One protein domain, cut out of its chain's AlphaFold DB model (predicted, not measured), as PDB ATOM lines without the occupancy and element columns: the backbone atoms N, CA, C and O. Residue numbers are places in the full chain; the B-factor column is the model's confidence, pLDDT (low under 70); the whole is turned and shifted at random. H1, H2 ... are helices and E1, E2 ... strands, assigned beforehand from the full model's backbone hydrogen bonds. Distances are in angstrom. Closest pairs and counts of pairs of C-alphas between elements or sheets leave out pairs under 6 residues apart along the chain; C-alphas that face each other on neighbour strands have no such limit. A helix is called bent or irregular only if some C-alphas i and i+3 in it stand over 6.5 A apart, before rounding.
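AT A GLANCE: This is residues 30 to 152 and 160 to 177 of the 202 residues of an uncharacterized protein of Deminuibacter soli (UniProt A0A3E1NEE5). A twisted sheet of six strands makes one layer, and H1b, H2 and H3 cover one of its faces, with the long hairpin of E4 and E5 reaching past the other strands as an arm at one end. H1b and H3 lie side by side over the sheet, H1a turns off toward E6 at one edge, H2 covers E3 at the other edge, and the short H4 only grazes the sheet. The printed part has 141 residues, with four named helices and six named strands in the order H1 E1 E2 E3 H2 H3 E4 E5 E6 H4; the sheet, in the order E3 E2 E1 E4 E5 E6, is antiparallel throughout. The class is mixed, helices and strands, and the whole is compact, with a radius of gyration of the C-alphas of 16.2 A and spans of 52 by 39 by 23 A.

HOW THE PARTS SIT: E1, residues 59 to 63, E2, residues 70 to 77, and E3, residues 80 to 87, form a meander, each strand the antiparallel neighbour of the one before; N 62 and O 72 are 3.0 A apart, N 73 and O 84 2.8 A. E1 also pairs with E4, residues 120 to 132, with N 63 and O 121 at 2.7 A. E4 and E5, residues 136 to 147, form a hairpin, with N 128 and O 140 at 2.9 A. E5 pairs with the edge strand E6, residues 162 to 167, with N 145 and O 164 at 2.9 A. H1, residues 31 to 54, was assigned as one helix by its hydrogen bonds but is bent: C-alphas 38 and 41 are 8.2 A apart, and its arms H1a, residues 31 to 38, and H1b, residues 41 to 54, are about perpendicular at 88 degrees. H1b, H2, residues 91 to 100, and H3, residues 105 to 117, lie on the same face, and with H1a they make two layers, helices on one face of a sheet. H1b lies over E4 and E5 at a height over the sheet of 9.5 A. H1b and H3 touch, closest at the C-alphas of Ile 46 and Leu 111, 6.2 A, at a shallow tilt of 30 degrees, opposite ways. H2 and H3 touch only at the corner, and only just, with 3 pairs of C-alphas within 8 A; the closest are those of Leu 98 and Val 105, 5.9 A. H4, residues 173 to 176, only grazes the sheet. Every O i to N i+4 pair is within hydrogen-bond range in H1a, H1b, H2 and H3; H4 is too short for one.

IN THESE COORDINATES: E4 is 34.3 A long and E5 35.3 A, H1b 19.9 A and H3 18.3 A. H1a begins at C-alpha 31 (36.901, 26.035, -16.805), and H4 ends at C-alpha 176 (27.751, 3.738, -8.703).

THE WHOLE: The C-alphas farthest apart are those of Ala 89 and Asp 134, 52.9 A. Residues 153 to 159 are not printed, and C-alphas 152 and 160 are 11.2 A apart across this cut; of the links printed whole, none is long. Mean pLDDT of the printed part is 84.1, under 70 at residue 30 and residues 128 to 138, 151 to 152 and 168 to 177.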
ATOM      1  N   THR A  30      40.409  23.609 -14.530       68.19
ATOM      2  CA  THR A  30      39.455  23.422 -15.623       68.19
ATOM      3  C   THR A  30      38.363  24.486 -15.545       68.19
ATOM      4  O   THR A  30      37.927  24.865 -14.452       68.19
ATOM      5  N   TYR A  31      37.935  24.999 -16.704       74.81
ATOM      6  CA  TYR A  31      36.901  26.035 -16.805       74.81
ATOM      7  C   TYR A  31      35.679  25.708 -15.930       74.81
ATOM      8  O   TYR A  31      35.241  26.552 -15.152       74.81
ATOM      9  N   SER A  32      35.216  24.453 -15.971       73.94
ATOM     10  CA  SER A  32      34.087  23.956 -15.179       73.94
ATOM     11  C   SER A  32      34.274  24.134 -13.670       73.94
ATOM     12  O   SER A  32      33.343  24.551 -12.989       73.94
ATOM     13  N   THR A  33      35.477  23.892 -13.140       76.00
ATOM     14  CA  THR A  33      35.768  24.059 -11.707       76.00
ATOM     15  C   THR A  33      35.669  25.523 -11.287       76.00
ATOM     16  O   THR A  33      35.103  25.833 -10.238       76.00
ATOM     17  N   ARG A  34      36.227  26.439 -12.090       80.25
ATOM     18  CA  ARG A  34      36.165  27.881 -11.797       80.25
ATOM     19  C   ARG A  34      34.738  28.397 -11.908       80.25
ATOM     20  O   ARG A  34      34.271  29.059 -10.988       80.25
ATOM     21  N   TYR A  35      34.052  28.028 -12.986       84.56
ATOM     22  CA  TYR A  35      32.654  28.370 -13.211       84.56
ATOM     23  C   TYR A  35      31.773  27.916 -12.044       84.56
ATOM     24  O   TYR A  35      31.013  28.716 -11.505       84.56
ATOM     25  N   TYR A  36      31.909  26.655 -11.617       84.81
ATOM     26  CA  TYR A  36      31.139  26.106 -10.503       84.81
ATOM     27  C   TYR A  36      31.394  26.883  -9.211       84.81
ATOM     28  O   TYR A  36      30.447  27.299  -8.553       84.81
ATOM     29  N   LYS A  37      32.664  27.128  -8.861       85.06
ATOM     30  CA  LYS A  37      33.006  27.871  -7.638       85.06
ATOM     31  C   LYS A  37      32.459  29.297  -7.656       85.06
ATOM     32  O   LYS A  37      31.961  29.753  -6.634       85.06
ATOM     33  N   HIS A  38      32.532  29.973  -8.800       88.81
ATOM     34  CA  HIS A  38      32.042  31.341  -8.951       88.81
ATOM     35  C   HIS A  38      30.511  31.423  -8.869       88.81
ATOM     36  O   HIS A  38      29.972  32.306  -8.213       88.81
ATOM     37  N   ASN A  39      29.809  30.468  -9.486       89.88
ATOM     38  CA  ASN A  39      28.351  30.485  -9.602       89.88
ATOM     39  C   ASN A  39      27.631  29.591  -8.586       89.88
ATOM     40  O   ASN A  39      26.423  29.412  -8.716       89.88
ATOM     41  N   LYS A  40      28.326  29.026  -7.589       87.69
ATOM     42  CA  LYS A  40      27.776  27.978  -6.710       87.69
ATOM     43  C   LYS A  40      26.413  28.350  -6.121       87.69
ATOM     44  O   LYS A  40      25.474  27.581  -6.266       87.69
ATOM     45  N   GLY A  41      26.285  29.533  -5.513       90.62
ATOM     46  CA  GLY A  41      25.016  29.966  -4.912       90.62
ATOM     47  C   GLY A  41      23.878  30.089  -5.934       90.62
ATOM     48  O   GLY A  41      22.761  29.643  -5.682       90.62
ATOM     49  N   THR A  42      24.167  30.624  -7.124       93.94
ATOM     50  CA  THR A  42      23.180  30.722  -8.210       93.94
ATOM     51  C   THR A  42      22.808  29.347  -8.764       93.94
ATOM     52  O   THR A  42      21.640  29.102  -9.047       93.94
ATOM     53  N   LEU A  43      23.776  28.438  -8.895       90.50
ATOM     54  CA  LEU A  43      23.537  27.060  -9.317       90.50
ATOM     55  C   LEU A  43      22.664  26.315  -8.304       90.50
ATOM     56  O   LEU A  43      21.704  25.671  -8.706       90.50
ATOM     57  N   ASP A  44      22.932  26.453  -7.005       89.88
ATOM     58  CA  ASP A  44      22.108  25.845  -5.957       89.88
ATOM     59  C   ASP A  44      20.653  26.352  -6.039       89.88
ATOM     60  O   ASP A  44      19.710  25.564  -5.955       89.88
ATOM     61  N   SER A  45      20.460  27.650  -6.308       93.00
ATOM     62  CA  SER A  45      19.133  28.239  -6.537       93.00
ATOM     63  C   SER A  45      18.452  27.710  -7.807       93.00
ATOM     64  O   SER A  45      17.269  27.369  -7.760       93.00
ATOM     65  N   ILE A  46      19.188  27.585  -8.920       94.69
ATOM     66  CA  ILE A  46      18.699  26.974 -10.168       94.69
ATOM     67  C   ILE A  46      18.207  25.553  -9.896       94.69
ATOM     68  O   ILE A  46      17.094  25.211 -10.283       94.69
ATOM     69  N   ILE A  47      19.014  24.744  -9.206       92.06
ATOM     70  CA  ILE A  47      18.686  23.350  -8.904       92.06
ATOM     71  C   ILE A  47      17.457  23.263  -7.998       92.06
ATOM     72  O   ILE A  47      16.575  22.451  -8.270       92.06
ATOM     73  N   SER A  48      17.365  24.094  -6.954       92.56
ATOM     74  CA  SER A  48      16.188  24.122  -6.073       92.56
ATOM     75  C   SER A  48      14.924  24.499  -6.844       92.56
ATOM     76  O   SER A  48      13.963  23.732  -6.860       92.56
ATOM     77  N   SER A  49      14.956  25.625  -7.563       94.88
ATOM     78  CA  SER A  49      13.820  26.117  -8.353       94.88
ATOM     79  C   SER A  49      13.365  25.084  -9.384       94.88
ATOM     80  O   SER A  49      12.179  24.776  -9.501       94.88
ATOM     81  N   TYR A  50      14.316  24.473 -10.088       95.56
ATOM     82  CA  TYR A  50      14.023  23.460 -11.088       95.56
ATOM     83  C   TYR A  50      13.438  22.173 -10.487       95.56
ATOM     84  O   TYR A  50      12.495  21.613 -11.047       95.56
ATOM     85  N   ARG A  51      13.925  21.721  -9.324       92.00
ATOM     86  CA  ARG A  51      13.342  20.576  -8.604       92.00
ATOM     87  C   ARG A  51      11.913  20.855  -8.159       92.00
ATOM     88  O   ARG A  51      11.068  19.977  -8.269       92.00
ATOM     89  N   GLU A  52      11.623  22.071  -7.709       93.19
ATOM     90  CA  GLU A  52      10.260  22.462  -7.344       93.19
ATOM     91  C   GLU A  52       9.330  22.497  -8.563       93.19
ATOM     92  O   GLU A  52       8.197  22.030  -8.482       93.19
ATOM     93  N   ILE A  53       9.807  23.001  -9.708       93.81
ATOM     94  CA  ILE A  53       9.052  22.987 -10.973       93.81
ATOM     95  C   ILE A  53       8.765  21.547 -11.426       93.81
ATOM     96  O   ILE A  53       7.678  21.264 -11.927       93.81
ATOM     97  N   THR A  54       9.729  20.642 -11.249       91.69
ATOM     98  CA  THR A  54       9.671  19.269 -11.777       91.69
ATOM     99  C   THR A  54       9.175  18.214 -10.793       91.69
ATOM    100  O   THR A  54       9.047  17.053 -11.177       91.69
ATOM    101  N   ALA A  55       8.833  18.596  -9.559       88.06
ATOM    102  CA  ALA A  55       8.392  17.668  -8.518       88.06
ATOM    103  C   ALA A  55       7.173  16.824  -8.933       88.06
ATOM    104  O   ALA A  55       7.089  15.655  -8.565       88.06
ATOM    105  N   GLY A  56       6.250  17.401  -9.710       81.50
ATOM    106  CA  GLY A  56       5.065  16.696 -10.217       81.50
ATOM    107  C   GLY A  56       5.121  16.328 -11.702       81.50
ATOM    108  O   GLY A  56       4.451  15.388 -12.120       81.50
ATOM    109  N   LYS A  57       5.898  17.057 -12.514       87.88
ATOM    110  CA  LYS A  57       5.900  16.906 -13.973       87.88
ATOM    111  C   LYS A  57       7.301  17.145 -14.546       87.88
ATOM    112  O   LYS A  57       7.810  18.259 -14.410       87.88
ATOM    113  N   PRO A  58       7.933  16.147 -15.197       90.12
ATOM    114  CA  PRO A  58       9.257  16.327 -15.778       90.12
ATOM    115  C   PRO A  58       9.257  17.435 -16.831       90.12
ATOM    116  O   PRO A  58       8.261  17.673 -17.516       90.12
ATOM    117  N   LEU A  59      10.382  18.125 -16.944       92.75
ATOM    118  CA  LEU A  59      10.576  19.237 -17.865       92.75
ATOM    119  C   LEU A  59      12.056  19.293 -18.210       92.75
ATOM    120  O   LEU A  59      12.870  19.326 -17.300       92.75
ATOM    121  N   SER A  60      12.426  19.348 -19.478       94.88
ATOM    122  CA  SER A  60      13.798  19.655 -19.892       94.88
ATOM    123  C   SER A  60      13.764  20.985 -20.636       94.88
ATOM    124  O   SER A  60      12.896  21.204 -21.479       94.88
ATOM    125  N   ILE A  61      14.625  21.927 -20.251       95.56
ATOM    126  CA  ILE A  61      14.675  23.256 -20.872       95.56
ATOM    127  C   ILE A  61      16.110  23.635 -21.175       95.56
ATOM    128  O   ILE A  61      17.018  23.403 -20.375       95.56
ATOM    129  N   GLY A  62      16.322  24.264 -22.321       94.44
ATOM    130  CA  GLY A  62      17.629  24.787 -22.666       94.44
ATOM    131  C   GLY A  62      17.597  25.837 -23.755       94.44
ATOM    132  O   GLY A  62      16.620  25.987 -24.479       94.44
ATOM    133  N   PHE A  63      18.699  26.561 -23.854       94.50
ATOM    134  CA  PHE A  63      19.029  27.439 -24.950       94.50
ATOM    135  C   PHE A  63      19.741  26.649 -26.045       94.50
ATOM    136  O   PHE A  63      20.716  25.942 -25.775       94.50
ATOM    137  N   THR A  64      19.273  26.776 -27.282       90.31
ATOM    138  CA  THR A  64      19.825  26.032 -28.426       90.31
ATOM    139  C   THR A  64      20.951  26.782 -29.133       90.31
ATOM    140  O   THR A  64      21.689  26.189 -29.919       90.31
ATOM    141  N   ASP A  65      21.135  28.067 -28.822       88.50
ATOM    142  CA  ASP A  65      22.139  28.922 -29.441       88.50
ATOM    143  C   ASP A  65      23.098  29.559 -28.415       88.50
ATOM    144  O   ASP A  65      22.725  29.798 -27.264       88.50
ATOM    145  N   PRO A  66      24.332  29.915 -28.823       84.06
ATOM    146  CA  PRO A  66      25.310  30.525 -27.919       84.06
ATOM    147  C   PRO A  66      24.905  31.903 -27.379       84.06
ATOM    148  O   PRO A  66      25.442  32.332 -26.360       84.06
ATOM    149  N   LYS A  67      23.998  32.620 -28.062       89.44
ATOM    150  CA  LYS A  67      23.528  33.947 -27.636       89.44
ATOM    151  C   LYS A  67      22.344  33.856 -26.669       89.44
ATOM    152  O   LYS A  67      21.905  34.890 -26.168       89.44
ATOM    153  N   LEU A  68      21.855  32.648 -26.376       91.75
ATOM    154  CA  LEU A  68      20.754  32.403 -25.442       91.75
ATOM    155  C   LEU A  68      19.483  33.170 -25.851       91.75
ATOM    156  O   LEU A  68      18.840  33.860 -25.046       91.75
ATOM    157  N   THR A  69      19.178  33.098 -27.145       94.31
ATOM    158  CA  THR A  69      18.032  33.749 -27.789       94.31
ATOM    159  C   THR A  69      16.957  32.759 -28.223       94.31
ATOM    160  O   THR A  69      15.808  33.158 -28.349       94.31
ATOM    161  N   HIS A  70      17.293  31.484 -28.392       95.38
ATOM    162  CA  HIS A  70      16.381  30.415 -28.769       95.38
ATOM    163  C   HIS A  70      16.283  29.404 -27.636       95.38
ATOM    164  O   HIS A  70      17.297  28.968 -27.095       95.38
ATOM    165  N   LEU A  71      15.057  29.052 -27.275       95.69
ATOM    166  CA  LEU A  71      14.712  28.102 -26.231       95.69
ATOM    167  C   LEU A  71      14.173  26.821 -26.853       95.69
ATOM    168  O   LEU A  71      13.435  26.870 -27.829       95.69
ATOM    169  N   SER A  72      14.486  25.691 -26.236       96.06
ATOM    170  CA  SER A  72      13.857  24.400 -26.483       96.06
ATOM    171  C   SER A  72      13.301  23.874 -25.170       96.06
ATOM    172  O   SER A  72      14.020  23.790 -24.169       96.06
ATOM    173  N   PHE A  73      12.006  23.577 -25.165       95.19
ATOM    174  CA  PHE A  73      11.303  22.921 -24.075       95.19
ATOM    175  C   PHE A  73      10.958  21.503 -24.500       95.19
ATOM    176  O   PHE A  73      10.282  21.297 -25.503       95.19
ATOM    177  N   GLU A  74      11.366  20.534 -23.701       93.75
ATOM    178  CA  GLU A  74      10.944  19.147 -23.784       93.75
ATOM    179  C   GLU A  74       9.937  18.905 -22.654       93.75
ATOM    180  O   GLU A  74      10.282  18.800 -21.470       93.75
ATOM    181  N   LEU A  75       8.664  18.907 -23.041       90.81
ATOM    182  CA  LEU A  75       7.500  18.780 -22.175       90.81
ATOM    183  C   LEU A  75       7.069  17.314 -22.121       90.81
ATOM    184  O   LEU A  75       7.080  16.621 -23.138       90.81
ATOM    185  N   PHE A  76       6.645  16.849 -20.948       84.75
ATOM    186  CA  PHE A  76       6.260  15.453 -20.737       84.75
ATOM    187  C   PHE A  76       4.757  15.344 -20.500       84.75
ATOM    188  O   PHE A  76       4.238  15.916 -19.543       84.75
ATOM    189  N   THR A  77       4.047  14.591 -21.336       82.56
ATOM    190  CA  THR A  77       2.591  14.381 -21.227       82.56
ATOM    191  C   THR A  77       2.265  12.911 -20.964       82.56
ATOM    192  O   THR A  77       1.504  12.292 -21.702       82.56
ATOM    193  N   GLY A  78       2.882  12.335 -19.929       76.50
ATOM    194  CA  GLY A  78       2.769  10.911 -19.606       76.50
ATOM    195  C   GLY A  78       3.754  10.083 -20.427       76.50
ATOM    196  O   GLY A  78       4.907   9.938 -20.030       76.50
ATOM    197  N   GLU A  79       3.312   9.581 -21.576       70.69
ATOM    198  CA  GLU A  79       4.112   8.691 -22.435       70.69
ATOM    199  C   GLU A  79       4.871   9.432 -23.540       70.69
ATOM    200  O   GLU A  79       5.853   8.927 -24.081       70.69
ATOM    201  N   LEU A  80       4.430  10.645 -23.873       79.19
ATOM    202  CA  LEU A  80       4.985  11.417 -24.975       79.19
ATOM    203  C   LEU A  80       5.885  12.539 -24.470       79.19
ATOM    204  O   LEU A  80       5.586  13.223 -23.484       79.19
ATOM    205  N   ARG A  81       6.978  12.742 -25.207       85.19
ATOM    206  CA  ARG A  81       7.846  13.909 -25.089       85.19
ATOM    207  C   ARG A  81       7.580  14.840 -26.258       85.19
ATOM    208  O   ARG A  81       7.751  14.454 -27.415       85.19
ATOM    209  N   ILE A  82       7.165  16.058 -25.947       88.81
ATOM    210  CA  ILE A  82       6.863  17.095 -26.929       88.81
ATOM    211  C   ILE A  82       7.975  18.130 -26.865       88.81
ATOM    212  O   ILE A  82       8.182  18.755 -25.828       88.81
ATOM    213  N   ILE A  83       8.670  18.326 -27.985       92.31
ATOM    214  CA  ILE A  83       9.687  19.369 -28.110       92.31
ATOM    215  C   ILE A  83       9.048  20.606 -28.746       92.31
ATOM    216  O   ILE A  83       8.496  20.534 -29.847       92.31
ATOM    217  N   LYS A  84       9.128  21.740 -28.050       94.06
ATOM    218  CA  LYS A  84       8.700  23.057 -28.527       94.06
ATOM    219  C   LYS A  84       9.894  24.001 -28.533       94.06
ATOM    220  O   LYS A  84      10.625  24.073 -27.550       94.06
ATOM    221  N   GLU A  85      10.073  24.727 -29.626       95.50
ATOM    222  CA  GLU A  85      11.160  25.691 -29.785       95.50
ATOM    223  C   GLU A  85      10.597  27.104 -29.900       95.50
ATOM    224  O   GLU A  85       9.566  27.318 -30.538       95.50
ATOM    225  N   PHE A  86      11.279  28.065 -29.284       95.62
ATOM    226  CA  PHE A  86      10.843  29.455 -29.221       95.62
ATOM    227  C   PHE A  86      12.020  30.394 -29.416       95.62
ATOM    228  O   PHE A  86      13.141  30.096 -29.003       95.62
ATOM    229  N   ASN A  87      11.752  31.583 -29.939       95.38
ATOM    230  CA  ASN A  87      12.614  32.720 -29.658       95.38
ATOM    231  C   ASN A  87      12.251  33.272 -28.269       95.38
ATOM    232  O   ASN A  87      11.074  33.426 -27.960       95.38
ATOM    233  N   ILE A  88      13.234  33.602 -27.431       92.94
ATOM    234  CA  ILE A  88      13.009  34.139 -26.080       92.94
ATOM    235  C   ILE A  88      12.241  35.470 -26.090       92.94
ATOM    236  O   ILE A  88      11.612  35.822 -25.095       92.94
ATOM    237  N   ALA A  89      12.292  36.215 -27.199       94.00
ATOM    238  CA  ALA A  89      11.509  37.433 -27.380       94.00
ATOM    239  C   ALA A  89      10.005  37.148 -27.538       94.00
ATOM    240  O   ALA A  89       9.188  38.008 -27.212       94.00
ATOM    241  N   ASP A  90       9.628  35.943 -27.977       94.38
ATOM    242  CA  ASP A  90       8.236  35.508 -28.103       94.38
ATOM    243  C   ASP A  90       7.681  35.034 -26.752       94.38
ATOM    244  O   ASP A  90       7.375  33.864 -26.502       94.38
ATOM    245  N   THR A  91       7.600  35.985 -25.825       93.75
ATOM    246  CA  THR A  91       7.139  35.735 -24.456       93.75
ATOM    247  C   THR A  91       5.700  35.223 -24.416       93.75
ATOM    248  O   THR A  91       5.392  34.366 -23.590       93.75
ATOM    249  N   ALA A  92       4.836  35.678 -25.328       95.69
ATOM    250  CA  ALA A  92       3.445  35.248 -25.401       95.69
ATOM    251  C   ALA A  92       3.329  33.757 -25.753       95.69
ATOM    252  O   ALA A  92       2.626  33.027 -25.054       95.69
ATOM    253  N   ALA A  93       4.050  33.272 -26.772       94.25
ATOM    254  CA  ALA A  93       4.022  31.854 -27.135       94.25
ATOM    255  C   ALA A  93       4.579  30.952 -26.023       94.25
ATOM    256  O   ALA A  93       4.023  29.882 -25.751       94.25
ATOM    257  N   ILE A  94       5.639  31.401 -25.341       95.50
ATOM    258  CA  ILE A  94       6.223  30.689 -24.197       95.50
ATOM    259  C   ILE A  94       5.200  30.576 -23.062       95.50
ATOM    260  O   ILE A  94       4.967  29.484 -22.548       95.50
ATOM    261  N   VAL A  95       4.571  31.691 -22.682       96.44
ATOM    262  CA  VAL A  95       3.570  31.740 -21.604       96.44
ATOM    263  C   VAL A  95       2.362  30.871 -21.944       96.44
ATOM    264  O   VAL A  95       1.962  30.051 -21.120       96.44
ATOM    265  N   ASN A  96       1.835  30.982 -23.166       96.50
ATOM    266  CA  ASN A  96       0.708  30.172 -23.629       96.50
ATOM    267  C   ASN A  96       1.030  28.677 -23.577       96.50
ATOM    268  O   ASN A  96       0.230  27.904 -23.058       96.50
ATOM    269  N   THR A  97       2.223  28.275 -24.023       95.38
ATOM    270  CA  THR A  97       2.666  26.875 -23.945       95.38
ATOM    271  C   THR A  97       2.768  26.417 -22.492       95.38
ATOM    272  O   THR A  97       2.252  25.370 -22.122       95.38
ATOM    273  N   LEU A  98       3.405  27.195 -21.616       95.25
ATOM    274  CA  LEU A  98       3.518  26.812 -20.208       95.25
ATOM    275  C   LEU A  98       2.139  26.682 -19.541       95.25
ATOM    276  O   LEU A  98       1.953  25.759 -18.751       95.25
ATOM    277  N   HIS A  99       1.169  27.530 -19.896       95.81
ATOM    278  CA  HIS A  99      -0.218  27.397 -19.447       95.81
ATOM    279  C   HIS A  99      -0.912  26.147 -19.999       95.81
ATOM    280  O   HIS A  99      -1.498  25.404 -19.212       95.81
ATOM    281  N   GLU A 100      -0.815  25.895 -21.310       94.38
ATOM    282  CA  GLU A 100      -1.390  24.723 -21.991       94.38
ATOM    283  C   GLU A 100      -0.928  23.417 -21.334       94.38
ATOM    284  O   GLU A 100      -1.724  22.516 -21.088       94.38
ATOM    285  N   TYR A 101       0.357  23.338 -20.976       92.94
ATOM    286  CA  TYR A 101       0.939  22.158 -20.339       92.94
ATOM    287  C   TYR A 101       1.006  22.258 -18.807       92.94
ATOM    288  O   TYR A 101       1.665  21.424 -18.182       92.94
ATOM    289  N   HIS A 102       0.315  23.218 -18.189       93.50
ATOM    290  CA  HIS A 102       0.183  23.365 -16.732       93.50
ATOM    291  C   HIS A 102       1.510  23.471 -15.953       93.50
ATOM    292  O   HIS A 102       1.633  22.965 -14.838       93.50
ATOM    293  N   TYR A 103       2.516  24.136 -16.521       94.38
ATOM    294  CA  TYR A 103       3.750  24.478 -15.813       94.38
ATOM    295  C   TYR A 103       3.638  25.848 -15.119       94.38
ATOM    296  O   TYR A 103       2.975  26.758 -15.623       94.38
ATOM    297  N   PRO A 104       4.315  26.053 -13.971       94.94
ATOM    298  CA  PRO A 104       4.263  27.314 -13.234       94.94
ATOM    299  C   PRO A 104       5.050  28.418 -13.959       94.94
ATOM    300  O   PRO A 104       6.257  28.571 -13.762       94.94
ATOM    301  N   VAL A 105       4.347  29.218 -14.767       95.31
ATOM    302  CA  VAL A 105       4.913  30.246 -15.663       95.31
ATOM    303  C   VAL A 105       5.952  31.135 -14.980       95.31
ATOM    304  O   VAL A 105       7.090  31.215 -15.439       95.31
ATOM    305  N   ALA A 106       5.599  31.760 -13.853       95.88
ATOM    306  CA  ALA A 106       6.491  32.681 -13.145       95.88
ATOM    307  C   ALA A 106       7.788  32.004 -12.669       95.88
ATOM    308  O   ALA A 106       8.869  32.589 -12.756       95.88
ATOM    309  N   ARG A 107       7.702  30.748 -12.209       95.75
ATOM    310  CA  ARG A 107       8.871  29.989 -11.745       95.75
ATOM    311  C   ARG A 107       9.775  29.599 -12.908       95.75
ATOM    312  O   ARG A 107      10.986  29.770 -12.814       95.75
ATOM    313  N   VAL A 108       9.193  29.134 -14.016       96.31
ATOM    314  CA  VAL A 108       9.951  28.786 -15.228       96.31
ATOM    315  C   VAL A 108      10.631  30.025 -15.816       96.31
ATOM    316  O   VAL A 108      11.817  29.975 -16.131       96.31
ATOM    317  N   ALA A 109       9.936  31.162 -15.891       95.62
ATOM    318  CA  ALA A 109      10.523  32.421 -16.350       95.62
ATOM    319  C   ALA A 109      11.695  32.873 -15.455       95.62
ATOM    320  O   ALA A 109      12.760  33.243 -15.957       95.62
ATOM    321  N   GLY A 110      11.536  32.780 -14.130       96.31
ATOM    322  CA  GLY A 110      12.606  33.073 -13.171       96.31
ATOM    323  C   GLY A 110      13.812  32.140 -13.319       96.31
ATOM    324  O   GLY A 110      14.960  32.595 -13.287       96.31
ATOM    325  N   LEU A 111      13.564  30.847 -13.546       97.19
ATOM    326  CA  LEU A 111      14.600  29.854 -13.824       97.19
ATOM    327  C   LEU A 111      15.371  30.196 -15.107       97.19
ATOM    328  O   LEU A 111      16.596  30.284 -15.064       97.19
ATOM    329  N   LEU A 112      14.676  30.470 -16.214       96.25
ATOM    330  CA  LEU A 112      15.292  30.826 -17.498       96.25
ATOM    331  C   LEU A 112      16.131  32.104 -17.411       96.25
ATOM    332  O   LEU A 112      17.247  32.147 -17.927       96.25
ATOM    333  N   SER A 113      15.627  33.126 -16.717       95.81
ATOM    334  CA  SER A 113      16.372  34.363 -16.452       95.81
ATOM    335  C   SER A 113      17.665  34.085 -15.677       95.81
ATOM    336  O   SER A 113      18.746  34.556 -16.041       95.81
ATOM    337  N   THR A 114      17.579  33.245 -14.644       96.50
ATOM    338  CA  THR A 114      18.725  32.868 -13.810       96.50
ATOM    339  C   THR A 114      19.748  32.037 -14.586       96.50
ATOM    340  O   THR A 114      20.944  32.315 -14.503       96.50
ATOM    341  N   MET A 115      19.291  31.071 -15.388       95.56
ATOM    342  CA  MET A 115      20.145  30.281 -16.278       95.56
ATOM    343  C   MET A 115      20.873  31.173 -17.284       95.56
ATOM    344  O   MET A 115      22.093  31.073 -17.415       95.56
ATOM    345  N   LYS A 116      20.147  32.093 -17.937       94.00
ATOM    346  CA  LYS A 116      20.715  33.032 -18.909       94.00
ATOM    347  C   LYS A 116      21.799  33.906 -18.289       94.00
ATOM    348  O   LYS A 116      22.869  34.044 -18.873       94.00
ATOM    349  N   ARG A 117      21.554  34.438 -17.085       94.19
ATOM    350  CA  ARG A 117      22.498  35.304 -16.358       94.19
ATOM    351  C   ARG A 117      23.860  34.649 -16.135       94.19
ATOM    352  O   ARG A 117      24.869  35.340 -16.179       94.19
ATOM    353  N   ILE A 118      23.891  33.341 -15.891       92.56
ATOM    354  CA  ILE A 118      25.145  32.611 -15.669       92.56
ATOM    355  C   ILE A 118      25.614  31.839 -16.906       92.56
ATOM    356  O   ILE A 118      26.546  31.054 -16.798       92.56
ATOM    357  N   HIS A 119      24.987  32.003 -18.072       91.88
ATOM    358  CA  HIS A 119      25.279  31.202 -19.269       91.88
ATOM    359  C   HIS A 119      25.130  29.679 -19.066       91.88
ATOM    360  O   HIS A 119      25.857  28.868 -19.650       91.88
ATOM    361  N   SER A 120      24.155  29.266 -18.254       91.88
ATOM    362  CA  SER A 120      23.698  27.877 -18.222       91.88
ATOM    363  C   SER A 120      22.796  27.622 -19.429       91.88
ATOM    364  O   SER A 120      21.827  28.343 -19.657       91.88
ATOM    365  N   HIS A 121      23.149  26.615 -20.224       92.62
ATOM    366  CA  HIS A 121      22.521  26.367 -21.520       92.62
ATOM    367  C   HIS A 121      21.406  25.341 -21.448       92.62
ATOM    368  O   HIS A 121      20.536  25.357 -22.297       92.62
ATOM    369  N   TRP A 122      21.414  24.423 -20.492       94.88
ATOM    370  CA  TRP A 122      20.403  23.372 -20.449       94.88
ATOM    371  C   TRP A 122      20.292  22.808 -19.046       94.88
ATOM    372  O   TRP A 122      21.299  22.715 -18.343       94.88
ATOM    373  N   ILE A 123      19.080  22.433 -18.658       95.19
ATOM    374  CA  ILE A 123      18.802  21.712 -17.427       95.19
ATOM    375  C   ILE A 123      17.759  20.626 -17.682       95.19
ATOM    376  O   ILE A 123      16.742  20.851 -18.341       95.19
ATOM    377  N   SER A 124      18.029  19.438 -17.155       93.62
ATOM    378  CA  SER A 124      17.129  18.291 -17.228       93.62
ATOM    379  C   SER A 124      17.255  17.417 -15.985       93.62
ATOM    380  O   SER A 124      18.160  17.588 -15.159       93.62
ATOM    381  N   THR A 125      16.345  16.462 -15.831       88.75
ATOM    382  CA  THR A 125      16.467  15.399 -14.840       88.75
ATOM    383  C   THR A 125      16.226  14.054 -15.484       88.75
ATOM    384  O   THR A 125      15.360  13.923 -16.347       88.75
ATOM    385  N   ASP A 126      16.988  13.068 -15.032       81.62
ATOM    386  CA  ASP A 126      16.774  11.668 -15.369       81.62
ATOM    387  C   ASP A 126      16.786  10.817 -14.099       81.62
ATOM    388  O   ASP A 126      17.363  11.201 -13.076       81.62
ATOM    389  N   SER A 127      16.139   9.662 -14.163       77.12
ATOM    390  CA  SER A 127      16.097   8.712 -13.062       77.12
ATOM    391  C   SER A 127      17.183   7.657 -13.195       77.12
ATOM    392  O   SER A 127      17.566   7.244 -14.286       77.12
ATOM    393  N   TYR A 128      17.644   7.168 -12.055       69.50
ATOM    394  CA  TYR A 128      18.503   6.001 -11.969       69.50
ATOM    395  C   TYR A 128      17.975   5.048 -10.904       69.50
ATOM    396  O   TYR A 128      17.248   5.448  -9.993       69.50
ATOM    397  N   TYR A 129      18.355   3.783 -11.028       68.88
ATOM    398  CA  TYR A 129      17.944   2.721 -10.122       68.88
ATOM    399  C   TYR A 129      19.189   2.070  -9.541       68.88
ATOM    400  O   TYR A 129      20.103   1.710 -10.283       68.88
ATOM    401  N   ILE A 130      19.229   1.947  -8.219       64.94
ATOM    402  CA  ILE A 130      20.302   1.255  -7.506       64.94
ATOM    403  C   ILE A 130      19.689   0.040  -6.814       64.94
ATOM    404  O   ILE A 130      18.621   0.184  -6.213       64.94
ATOM    405  N   PRO A 131      20.323  -1.142  -6.898       63.78
ATOM    406  CA  PRO A 131      19.897  -2.305  -6.132       63.78
ATOM    407  C   PRO A 131      19.834  -1.976  -4.637       63.78
ATOM    408  O   PRO A 131      20.759  -1.390  -4.076       63.78
ATOM    409  N   PHE A 132      18.742  -2.356  -3.994       64.12
ATOM    410  CA  PHE A 132      18.489  -2.173  -2.575       64.12
ATOM    411  C   PHE A 132      17.937  -3.479  -2.010       64.12
ATOM    412  O   PHE A 132      16.782  -3.817  -2.252       64.12
ATOM    413  N   HIS A 133      18.769  -4.214  -1.267       56.28
ATOM    414  CA  HIS A 133      18.515  -5.610  -0.881       56.28
ATOM    415  C   HIS A 133      18.267  -6.548  -2.085       56.28
ATOM    416  O   HIS A 133      18.148  -6.107  -3.225       56.28
ATOM    417  N   ASP A 134      18.224  -7.860  -1.838       62.34
ATOM    418  CA  ASP A 134      18.307  -8.908  -2.871       62.34
ATOM    419  C   ASP A 134      17.194  -8.884  -3.944       62.34
ATOM    420  O   ASP A 134      17.290  -9.605  -4.936       62.34
ATOM    421  N   THR A 135      16.154  -8.049  -3.804       57.72
ATOM    422  CA  THR A 135      15.022  -7.987  -4.750       57.72
ATOM    423  C   THR A 135      14.408  -6.601  -4.981       57.72
ATOM    424  O   THR A 135      13.436  -6.506  -5.732       57.72
ATOM    425  N   ALA A 136      14.900  -5.522  -4.359       58.75
ATOM    426  CA  ALA A 136      14.317  -4.188  -4.537       58.75
ATOM    427  C   ALA A 136      15.309  -3.212  -5.180       58.75
ATOM    428  O   ALA A 136      16.518  -3.419  -5.175       58.75
ATOM    429  N   TYR A 137      14.789  -2.141  -5.780       65.44
ATOM    430  CA  TYR A 137      15.592  -1.062  -6.347       65.44
ATOM    431  C   TYR A 137      15.133   0.262  -5.754       65.44
ATOM    432  O   TYR A 137      13.944   0.578  -5.760       65.44
ATOM    433  N   MET A 138      16.080   1.067  -5.283       65.00
ATOM    434  CA  MET A 138      15.814   2.455  -4.930       65.00
ATOM    435  C   MET A 138      15.961   3.328  -6.169       65.00
ATOM    436  O   MET A 138      16.985   3.292  -6.857       65.00
ATOM    437  N   ARG A 139      14.933   4.132  -6.444       73.81
ATOM    438  CA  ARG A 139      14.955   5.137  -7.508       73.81
ATOM    439  C   ARG A 139      15.539   6.437  -6.968       73.81
ATOM    440  O   ARG A 139      15.023   6.991  -6.000       73.81
ATOM    441  N   GLY A 140      16.576   6.936  -7.625       71.12
ATOM    442  CA  GLY A 140      17.105   8.280  -7.427       71.12
ATOM    443  C   GLY A 140      17.001   9.108  -8.703       71.12
ATOM    444  O   GLY A 140      16.672   8.590  -9.771       71.12
ATOM    445  N   ASN A 141      17.288  10.406  -8.595       76.94
ATOM    446  CA  ASN A 141      17.292  11.323  -9.735       76.94
ATOM    447  C   ASN A 141      18.626  12.069  -9.872       76.94
ATOM    448  O   ASN A 141      19.195  12.540  -8.880       76.94
ATOM    449  N   TYR A 142      19.102  12.198 -11.110       80.19
ATOM    450  CA  TYR A 142      20.179  13.103 -11.501       80.19
ATOM    451  C   TYR A 142      19.589  14.370 -12.086       80.19
ATOM    452  O   TYR A 142      18.786  14.293 -13.006       80.19
ATOM    453  N   THR A 143      20.042  15.526 -11.618       86.25
ATOM    454  CA  THR A 143      19.795  16.790 -12.311       86.25
ATOM    455  C   THR A 143      21.047  17.170 -13.090       86.25
ATOM    456  O   THR A 143      22.123  17.331 -12.508       86.25
ATOM    457  N   PHE A 144      20.915  17.298 -14.406       88.12
ATOM    458  CA  PHE A 144      21.996  17.691 -15.302       88.12
ATOM    459  C   PHE A 144      21.902  19.180 -15.584       88.12
ATOM    460  O   PHE A 144      20.824  19.674 -15.892       88.12
ATOM    461  N   VAL A 145      23.029  19.886 -15.522       87.88
ATOM    462  CA  VAL A 145      23.132  21.291 -15.926       87.88
ATOM    463  C   VAL A 145      24.271  21.437 -16.919       87.88
ATOM    464  O   VAL A 145      25.426  21.182 -16.586       87.88
ATOM    465  N   SER A 146      23.958  21.863 -18.139       88.19
ATOM    466  CA  SER A 146      24.957  22.168 -19.160       88.19
ATOM    467  C   SER A 146      25.420  23.613 -19.053       88.19
ATOM    468  O   SER A 146      24.618  24.541 -18.902       88.19
ATOM    469  N   ILE A 147      26.728  23.804 -19.172       85.25
ATOM    470  CA  ILE A 147      27.394  25.101 -19.188       85.25
ATOM    471  C   ILE A 147      28.344  25.150 -20.382       85.25
ATOM    472  O   ILE A 147      28.968  24.148 -20.753       85.25
ATOM    473  N   LYS A 148      28.474  26.332 -20.979       80.25
ATOM    474  CA  LYS A 148      29.356  26.557 -22.122       80.25
ATOM    475  C   LYS A 148      30.311  27.709 -21.815       80.25
ATOM    476  O   LYS A 148      29.842  28.749 -21.357       80.25
ATOM    477  N   PRO A 149      31.617  27.560 -22.088       74.00
ATOM    478  CA  PRO A 149      32.553  28.670 -22.016       74.00
ATOM    479  C   PRO A 149      32.185  29.784 -22.983       74.00
ATOM    480  O   PRO A 149      32.000  29.531 -24.172       74.00
ATOM    481  N   THR A 150      32.134  31.006 -22.463       70.69
ATOM    482  CA  THR A 150      31.960  32.249 -23.224       70.69
ATOM    483  C   THR A 150      33.283  32.965 -23.487       70.69
ATOM    484  O   THR A 150      33.394  33.704 -24.457       70.69
ATOM    485  N   ASP A 151      34.299  32.725 -22.651       62.34
ATOM    486  CA  ASP A 151      35.410  33.677 -22.490       62.34
ATOM    487  C   ASP A 151      36.648  33.387 -23.353       62.34
ATOM    488  O   ASP A 151      37.634  34.114 -23.265       62.34
ATOM    489  N   PHE A 152      36.647  32.337 -24.183       52.91
ATOM    490  CA  PHE A 152      37.766  32.084 -25.094       52.91
ATOM    491  C   PHE A 152      37.400  31.091 -26.202       52.91
ATOM    492  O   PHE A 152      37.203  29.901 -25.946       52.91
ATOM    493  N   ARG A 160      33.385  23.055 -26.374       72.38
ATOM    494  CA  ARG A 160      33.005  21.934 -25.507       72.38
ATOM    495  C   ARG A 160      31.926  22.383 -24.526       72.38
ATOM    496  O   ARG A 160      32.095  23.399 -23.853       72.38
ATOM    497  N   TYR A 161      30.851  21.609 -24.428       77.88
ATOM    498  CA  TYR A 161      29.899  21.714 -23.326       77.88
ATOM    499  C   TYR A 161      30.457  20.976 -22.111       77.88
ATOM    500  O   TYR A 161      31.062  19.911 -22.247       77.88
ATOM    501  N   TYR A 162      30.247  21.537 -20.926       82.81
ATOM    502  CA  TYR A 162      30.495  20.849 -19.665       82.81
ATOM    503  C   TYR A 162      29.148  20.568 -19.014       82.81
ATOM    504  O   TYR A 162      28.284  21.438 -18.990       82.81
ATOM    505  N   VAL A 163      28.980  19.366 -18.470       83.31
ATOM    506  CA  VAL A 163      27.759  18.982 -17.761       83.31
ATOM    507  C   VAL A 163      28.090  18.801 -16.288       83.31
ATOM    508  O   VAL A 163      28.947  17.995 -15.926       83.31
ATOM    509  N   LEU A 164      27.423  19.579 -15.444       82.94
ATOM    510  CA  LEU A 164      27.404  19.390 -14.002       82.94
ATOM    511  C   LEU A 164      26.283  18.405 -13.667       82.94
ATOM    512  O   LEU A 164      25.165  18.551 -14.158       82.94
ATOM    513  N   VAL A 165      26.585  17.409 -12.837       84.12
ATOM    514  CA  VAL A 165      25.629  16.370 -12.438       84.12
ATOM    515  C   VAL A 165      25.375  16.490 -10.943       84.12
ATOM    516  O   VAL A 165      26.295  16.341 -10.140       84.12
ATOM    517  N   TYR A 166      24.125  16.751 -10.575       81.75
ATOM    518  CA  TYR A 166      23.678  16.857  -9.191       81.75
ATOM    519  C   TYR A 166      22.914  15.600  -8.803       81.75
ATOM    520  O   TYR A 166      21.885  15.276  -9.398       81.75
ATOM    521  N   MET A 167      23.407  14.910  -7.782       75.62
ATOM    522  CA  MET A 167      22.779  13.712  -7.226       75.62
ATOM    523  C   MET A 167      21.912  14.094  -6.021       75.62
ATOM    524  O   MET A 167      22.156  15.111  -5.363       75.62
ATOM    525  N   GLN A 168      20.872  13.313  -5.733       69.38
ATOM    526  CA  GLN A 168      20.112  13.472  -4.493       69.38
ATOM    527  C   GLN A 168      20.953  13.033  -3.271       69.38
ATOM    528  O   GLN A 168      21.744  12.093  -3.390       69.38
ATOM    529  N   PRO A 169      20.812  13.701  -2.107       57.97
ATOM    530  CA  PRO A 169      21.515  13.312  -0.883       57.97
ATOM    531  C   PRO A 169      21.135  11.881  -0.474       57.97
ATOM    532  O   PRO A 169      19.964  11.522  -0.545       57.97
ATOM    533  N   GLY A 170      22.112  11.079  -0.046       57.84
ATOM    534  CA  GLY A 170      21.921   9.666   0.327       57.84
ATOM    535  C   GLY A 170      22.471   8.660  -0.689       57.84
ATOM    536  O   GLY A 170      22.641   7.492  -0.361       57.84
ATOM    537  N   PHE A 171      22.840   9.119  -1.886       55.84
ATOM    538  CA  PHE A 171      23.464   8.291  -2.914       55.84
ATOM    539  C   PHE A 171      24.954   8.646  -3.039       55.84
ATOM    540  O   PHE A 171      25.314   9.714  -3.535       55.84
ATOM    541  N   SER A 172      25.834   7.778  -2.523       48.75
ATOM    542  CA  SER A 172      27.291   7.966  -2.616       48.75
ATOM    543  C   SER A 172      27.795   7.612  -4.016       48.75
ATOM    544  O   SER A 172      27.303   6.674  -4.641       48.75
ATOM    545  N   ARG A 173      28.851   8.288  -4.480       49.16
ATOM    546  CA  ARG A 173      29.602   7.917  -5.693       49.16
ATOM    547  C   ARG A 173      30.004   6.435  -5.698       49.16
ATOM    548  O   ARG A 173      30.042   5.823  -6.761       49.16
ATOM    549  N   ASP A 174      30.244   5.862  -4.523       49.12
ATOM    550  CA  ASP A 174      30.656   4.465  -4.366       49.12
ATOM    551  C   ASP A 174      29.521   3.478  -4.666       49.12
ATOM    552  O   ASP A 174      29.779   2.373  -5.132       49.12
ATOM    553  N   SER A 175      28.257   3.896  -4.532       48.00
ATOM    554  CA  SER A 175      27.084   3.100  -4.941       48.00
ATOM    555  C   SER A 175      26.897   3.018  -6.467       48.00
ATOM    556  O   SER A 175      26.055   2.273  -6.957       48.00
ATOM    557  N   LEU A 176      27.721   3.747  -7.236       47.94
ATOM    558  CA  LEU A 176      27.751   3.738  -8.703       47.94
ATOM    559  C   LEU A 176      28.829   2.810  -9.280       47.94
ATOM    560  O   LEU A 176      29.057   2.823 -10.495       47.94
ATOM    561  N   THR A 177      29.482   2.006  -8.433       42.38
ATOM    562  CA  THR A 177      30.480   0.995  -8.810       42.38
ATOM    563  C   THR A 177      29.834  -0.231  -9.464       42.38
ATOM    564  O   THR A 177      29.963  -1.361  -9.013       42.38
TER     565      THR A 177